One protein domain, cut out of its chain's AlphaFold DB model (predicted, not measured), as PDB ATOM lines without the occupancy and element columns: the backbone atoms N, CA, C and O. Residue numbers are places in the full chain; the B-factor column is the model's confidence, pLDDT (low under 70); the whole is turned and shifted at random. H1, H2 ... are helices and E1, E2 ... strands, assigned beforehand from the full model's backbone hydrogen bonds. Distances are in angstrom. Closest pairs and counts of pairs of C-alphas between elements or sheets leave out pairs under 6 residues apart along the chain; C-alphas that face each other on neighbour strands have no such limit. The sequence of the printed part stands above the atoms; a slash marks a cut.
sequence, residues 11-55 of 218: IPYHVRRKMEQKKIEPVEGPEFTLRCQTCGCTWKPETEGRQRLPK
ATOM      1  N   ILE A  11      35.955  47.963  43.053       65.00
ATOM      2  CA  ILE A  11      36.201  49.050  42.102       65.00
ATOM      3  C   ILE A  11      36.685  50.297  42.866       65.00
ATOM      4  O   ILE A  11      35.936  50.816  43.704       65.00
ATOM      5  N   PRO A  12      37.889  50.836  42.576       62.72
ATOM      6  CA  PRO A  12      38.381  52.045  43.226       62.72
ATOM      7  C   PRO A  12      37.423  53.226  43.061       62.72
ATOM      8  O   PRO A  12      36.777  53.395  42.026       62.72
ATOM      9  N   TYR A  13      37.374  54.105  44.062       59.28
ATOM     10  CA  TYR A  13      36.494  55.276  44.050       59.28
ATOM     11  C   TYR A  13      36.643  56.141  42.785       59.28
ATOM     12  O   TYR A  13      35.642  56.535  42.189       59.28
ATOM     13  N   HIS A  14      37.877  56.392  42.331       59.22
ATOM     14  CA  HIS A  14      38.133  57.205  41.138       59.22
ATOM     15  C   HIS A  14      37.536  56.590  39.860       59.22
ATOM     16  O   HIS A  14      37.090  57.324  38.979       59.22
ATOM     17  N   VAL A  15      37.464  55.257  39.790       68.69
ATOM     18  CA  VAL A  15      36.800  54.529  38.707       68.69
ATOM     19  C   VAL A  15      35.279  54.653  38.826       68.69
ATOM     20  O   VAL A  15      34.635  55.049  37.857       68.69
ATOM     21  N   ARG A  16      34.704  54.411  40.015       71.69
ATOM     22  CA  ARG A  16      33.250  54.544  40.260       71.69
ATOM     23  C   ARG A  16      32.728  55.944  39.928       71.69
ATOM     24  O   ARG A  16      31.741  56.090  39.220       71.69
ATOM     25  N   ARG A  17      33.454  56.985  40.337       65.56
ATOM     26  CA  ARG A  17      33.117  58.382  40.031       65.56
ATOM     27  C   ARG A  17      33.113  58.666  38.525       65.56
ATOM     28  O   ARG A  17      32.299  59.450  38.039       65.56
ATOM     29  N   LYS A  18      34.049  58.068  37.780       68.88
ATOM     30  CA  LYS A  18      34.131  58.221  36.321       68.88
ATOM     31  C   LYS A  18      32.982  57.498  35.618       68.88
ATOM     32  O   LYS A  18      32.456  58.025  34.642       68.88
ATOM     33  N   MET A  19      32.562  56.350  36.152       76.81
ATOM     34  CA  MET A  19      31.364  55.629  35.721       76.81
ATOM     35  C   MET A  19      30.101  56.479  35.917       76.81
ATOM     36  O   MET A  19      29.411  56.751  34.940       76.81
ATOM     37  N   GLU A  20      29.867  57.008  37.123       73.88
ATOM     38  CA  GLU A  20      28.729  57.897  37.425       73.88
ATOM     39  C   GLU A  20      28.677  59.116  36.490       73.88
ATOM     40  O   GLU A  20      27.646  59.400  35.883       73.88
ATOM     41  N   GLN A  21      29.809  59.808  36.309       71.75
ATOM     42  CA  GLN A  21      29.908  60.977  35.422       71.75
ATOM     43  C   GLN A  21      29.574  60.649  33.971       71.75
ATOM     44  O   GLN A  21      29.005  61.478  33.267       71.75
ATOM     45  N   LYS A  22      29.938  59.449  33.513       75.44
ATOM     46  CA  LYS A  22      29.684  59.001  32.145       75.44
ATOM     47  C   LYS A  22      28.350  58.271  31.990       75.44
ATOM     48  O   LYS A  22      28.085  57.778  30.892       75.44
ATOM     49  N   LYS A  23      27.522  58.237  33.047       84.56
ATOM     50  CA  LYS A  23      26.263  57.479  33.117       84.56
ATOM     51  C   LYS A  23      26.485  56.015  32.754       84.56
ATOM     52  O   LYS A  23      25.811  55.462  31.892       84.56
ATOM     53  N   ILE A  24      27.494  55.413  33.372       85.19
ATOM     54  CA  ILE A  24      27.876  54.017  33.195       85.19
ATOM     55  C   ILE A  24      27.756  53.316  34.538       85.19
ATOM     56  O   ILE A  24      28.078  53.894  35.571       85.19
ATOM     57  N   GLU A  25      27.353  52.055  34.526       84.94
ATOM     58  CA  GLU A  25      27.393  51.197  35.705       84.94
ATOM     59  C   GLU A  25      27.975  49.818  35.377       84.94
ATOM     60  O   GLU A  25      27.803  49.333  34.255       84.94
ATOM     61  N   PRO A  26      28.693  49.183  36.318       82.69
ATOM     62  CA  PRO A  26      29.141  47.811  36.152       82.69
ATOM     63  C   PRO A  26      27.945  46.855  36.221       82.69
ATOM     64  O   PRO A  26      27.022  47.050  37.013       82.69
ATOM     65  N   VAL A  27      27.976  45.802  35.413       83.19
ATOM     66  CA  VAL A  27      26.999  44.711  35.461       83.19
ATOM     67  C   VAL A  27      27.665  43.501  36.103       83.19
ATOM     68  O   VAL A  27      28.748  43.087  35.688       83.19
ATOM     69  N   GLU A  28      27.030  42.954  37.141       75.31
ATOM     70  CA  GLU A  28      27.507  41.739  37.802       75.31
ATOM     71  C   GLU A  28      27.371  40.537  36.865       75.31
ATOM     72  O   GLU A  28      26.332  40.329  36.234       75.31
ATOM     73  N   GLY A  29      28.428  39.735  36.781       67.75
ATOM     74  CA  GLY A  29      28.461  38.558  35.931       67.75
ATOM     75  C   GLY A  29      29.839  37.894  35.906       67.75
ATOM     76  O   GLY A  29      30.772  38.386  36.549       67.75
ATOM     77  N   PRO A  30      29.978  36.803  35.129       66.81
ATOM     78  CA  PRO A  30      31.234  36.057  34.995       66.81
ATOM     79  C   PRO A  30      32.350  36.878  34.327       66.81
ATOM     80  O   PRO A  30      33.527  36.541  34.421       66.81
ATOM     81  N   GLU A  31      31.998  37.982  33.662       70.00
ATOM     82  CA  GLU A  31      32.928  38.904  33.017       70.00
ATOM     83  C   GLU A  31      32.596  40.352  33.390       70.00
ATOM     84  O   GLU A  31      31.428  40.726  33.518       70.00
ATOM     85  N   PHE A  32      33.629  41.192  33.518       74.12
ATOM     86  CA  PHE A  32      33.444  42.611  33.801       74.12
ATOM     87  C   PHE A  32      32.827  43.322  32.594       74.12
ATOM     88  O   PHE A  32      33.468  43.475  31.552       74.12
ATOM     89  N   THR A  33      31.583  43.768  32.739       82.94
ATOM     90  CA  THR A  33      30.837  44.472  31.692       82.94
ATOM     91  C   THR A  33      30.295  45.794  32.218       82.94
ATOM     92  O   THR A  33      30.045  45.962  33.411       82.94
ATOM     93  N   LEU A  34      30.155  46.759  31.316       85.94
ATOM     94  CA  LEU A  34      29.633  48.092  31.595       85.94
ATOM     95  C   LEU A  34      28.290  48.273  30.901       85.94
ATOM     96  O   LEU A  34      28.103  47.759  29.801       85.94
ATOM     97  N   ARG A  35      27.380  49.024  31.522       87.00
ATOM     98  CA  ARG A  35      26.072  49.397  30.976       87.00
ATOM     99  C   ARG A  35      25.933  50.914  30.885       87.00
ATOM    100  O   ARG A  35      26.150  51.591  31.885       87.00
ATOM    101  N   CYS A  36      25.542  51.455  29.724       87.06
ATOM    102  CA  CYS A  36      25.152  52.870  29.596       87.06
ATOM    103  C   CYS A  36      23.772  53.033  30.236       87.06
ATOM    104  O   CYS A  36      22.810  52.409  29.800       87.06
ATOM    105  N   GLN A  37      23.646  53.899  31.234       86.00
ATOM    106  CA  GLN A  37      22.365  54.246  31.855       86.00
ATOM    107  C   GLN A  37      21.493  55.119  30.936       86.00
ATOM    108  O   GLN A  37      20.297  55.248  31.176       86.00
ATOM    109  N   THR A  38      22.061  55.713  29.878       83.50
ATOM    110  CA  THR A  38      21.307  56.514  28.897       83.50
ATOM    111  C   THR A  38      20.591  55.646  27.859       83.50
ATOM    112  O   THR A  38      19.417  55.872  27.595       83.50
ATOM    113  N   CYS A  39      21.274  54.668  27.253       85.88
ATOM    114  CA  CYS A  39      20.708  53.850  26.167       85.88
ATOM    115  C   CYS A  39      20.594  52.352  26.492       85.88
ATOM    116  O   CYS A  39      20.063  51.595  25.688       85.88
ATOM    117  N   GLY A  40      21.099  51.898  27.641       86.44
ATOM    118  CA  GLY A  40      21.051  50.493  28.053       86.44
ATOM    119  C   GLY A  40      22.078  49.582  27.374       86.44
ATOM    120  O   GLY A  40      22.118  48.396  27.700       86.44
ATOM    121  N   CYS A  41      22.918  50.108  26.469       86.94
ATOM    122  CA  CYS A  41      23.975  49.343  25.798       86.94
ATOM    123  C   CYS A  41      24.872  48.661  26.841       86.94
ATOM    124  O   CYS A  41      25.214  49.279  27.851       86.94
ATOM    125  N   THR A  42      25.269  47.410  26.596       87.69
ATOM    126  CA  THR A  42      26.259  46.711  27.424       87.69
ATOM    127  C   THR A  42      27.482  46.354  26.600       87.69
ATOM    128  O   THR A  42      27.356  45.930  25.452       87.69
ATOM    129  N   TRP A  43      28.674  46.557  27.155       87.06
ATOM    130  CA  TRP A  43      29.919  46.233  26.461       87.06
ATOM    131  C   TRP A  43      31.022  45.800  27.424       87.06
ATOM    132  O   TRP A  43      30.991  46.091  28.623       87.06
ATOM    133  N   LYS A  44      32.013  45.093  26.877       83.62
ATOM    134  CA  LYS A  44      33.240  44.722  27.585       83.62
ATOM    135  C   LYS A  44      34.280  45.826  27.379       83.62
ATOM    136  O   LYS A  44      34.645  46.072  26.229       83.62
ATOM    137  N   PRO A  45      34.739  46.516  28.435       76.38
ATOM    138  CA  PRO A  45      35.829  47.470  28.301       76.38
ATOM    139  C   PRO A  45      37.169  46.744  28.155       76.38
ATOM    140  O   PRO A  45      37.361  45.651  28.689       76.38
ATOM    141  N   GLU A  46      38.131  47.390  27.502       69.25
ATOM    142  CA  GLU A  46      39.536  47.014  27.663       69.25
ATOM    143  C   GLU A  46      39.941  47.215  29.123       69.25
ATOM    144  O   GLU A  46      39.577  48.221  29.735       69.25
ATOM    145  N   THR A  47      40.676  46.264  29.696       66.88
ATOM    146  CA  THR A  47      41.079  46.310  31.106       66.88
ATOM    147  C   THR A  47      42.593  46.249  31.262       66.88
ATOM    148  O   THR A  47      43.281  45.655  30.435       66.88
ATOM    149  N   GLU A  48      43.123  46.859  32.322       57.44
ATOM    150  CA  GLU A  48      44.555  46.877  32.625       57.44
ATOM    151  C   GLU A  48      44.835  46.545  34.101       57.44
ATOM    152  O   GLU A  48      44.008  46.772  34.992       57.44
ATOM    153  N   GLY A  49      46.024  45.990  34.358       57.34
ATOM    154  CA  GLY A  49      46.515  45.657  35.696       57.34
ATOM    155  C   GLY A  49      45.922  44.377  36.302       57.34
ATOM    156  O   GLY A  49      45.025  43.741  35.752       57.34
ATOM    157  N   ARG A  50      46.424  43.986  37.485       49.91
ATOM    158  CA  ARG A  50      45.980  42.762  38.193       49.91
ATOM    159  C   ARG A  50      44.505  42.794  38.604       49.91
ATOM    160  O   ARG A  50      43.905  41.740  38.754       49.91
ATOM    161  N   GLN A  51      43.934  43.985  38.776       53.66
ATOM    162  CA  GLN A  51      42.541  44.188  39.188       53.66
ATOM    163  C   GLN A  51      41.555  44.265  38.008       53.66
ATOM    164  O   GLN A  51      40.367  44.451  38.245       53.66
ATOM    165  N   ARG A  52      42.026  44.127  36.753       60.03
ATOM    166  CA  ARG A  52      41.205  44.181  35.527       60.03
ATOM    167  C   ARG A  52      40.265  45.399  35.489       60.03
ATOM    168  O   ARG A  52      39.065  45.269  35.258       60.03
ATOM    169  N   LEU A  53      40.811  46.594  35.712       59.97
ATOM    170  CA  LEU A  53      40.035  47.839  35.689       59.97
ATOM    171  C   LEU A  53      39.982  48.437  34.276       59.97
ATOM    172  O   LEU A  53      40.962  48.294  33.548       59.97
ATOM    173  N   PRO A  54      38.899  49.138  33.881       63.19
ATOM    174  CA  PRO A  54      38.774  49.711  32.543       63.19
ATOM    175  C   PRO A  54      39.886  50.707  32.207       63.19
ATOM    176  O   PRO A  54      40.056  51.716  32.899       63.19
ATOM    177  N   LYS A  55      40.593  50.472  31.100       56.59
ATOM    178  CA  LYS A  55      41.600  51.384  30.557       56.59
ATOM    179  C   LYS A  55      40.953  52.286  29.517       56.59
ATOM    180  O   LYS A  55      40.466  51.804  28.507       56.59
TER     181      LYS A  55
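What this domain is: This is residues 11 to 55 of the 218 residues of the protein "Response regulator" of Candidatus Bathyarchaeota archaeon (UniProt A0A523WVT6). With little regular structure, this is a small hairpin of two strands, E1 and E2, with the short helix H1 near one end and a long tail, residues 37 to 55, that folds back beside E2 through residues 42 to 43. The printed part has 45 residues, with H1, E1 and E2 in that order; the sheet is antiparallel and the class mixed, under half of the residues being in named elements. It is compact, radius of gyration of the C-alphas 10.1 A, spanning 30 by 23 by 15 A.

How they stand to each other: H1, residues 13 to 21, has every O i to N i+4 pair within hydrogen-bond range. Its closest C-alphas to E1, residues 24 to 27, are those of Met 19 and Glu 25, 6.0 A apart. E1 and E2, residues 33 to 36, form an antiparallel hairpin at 142 degrees, with N 25 and O 35 at 2.9 A. H1 and E2 are apart. Residues 34 to 35 of E2 pair antiparallel with residues 42 to 43.

Where its parts are: H1 runs 12.3 A from C-alpha 13 at (36.494, 55.276, 44.050). E1 measures 9.6 A. E2 measures 10.4 A, ending at C-alpha 36, (25.152, 52.870, 29.596).

The domain as a whole: The C-alphas farthest apart, of Cys 39 and Arg 50, are 30.1 A apart. The printed part has no cut, and both links are tight. Residues 46 to 55 are among those with pLDDT under 70.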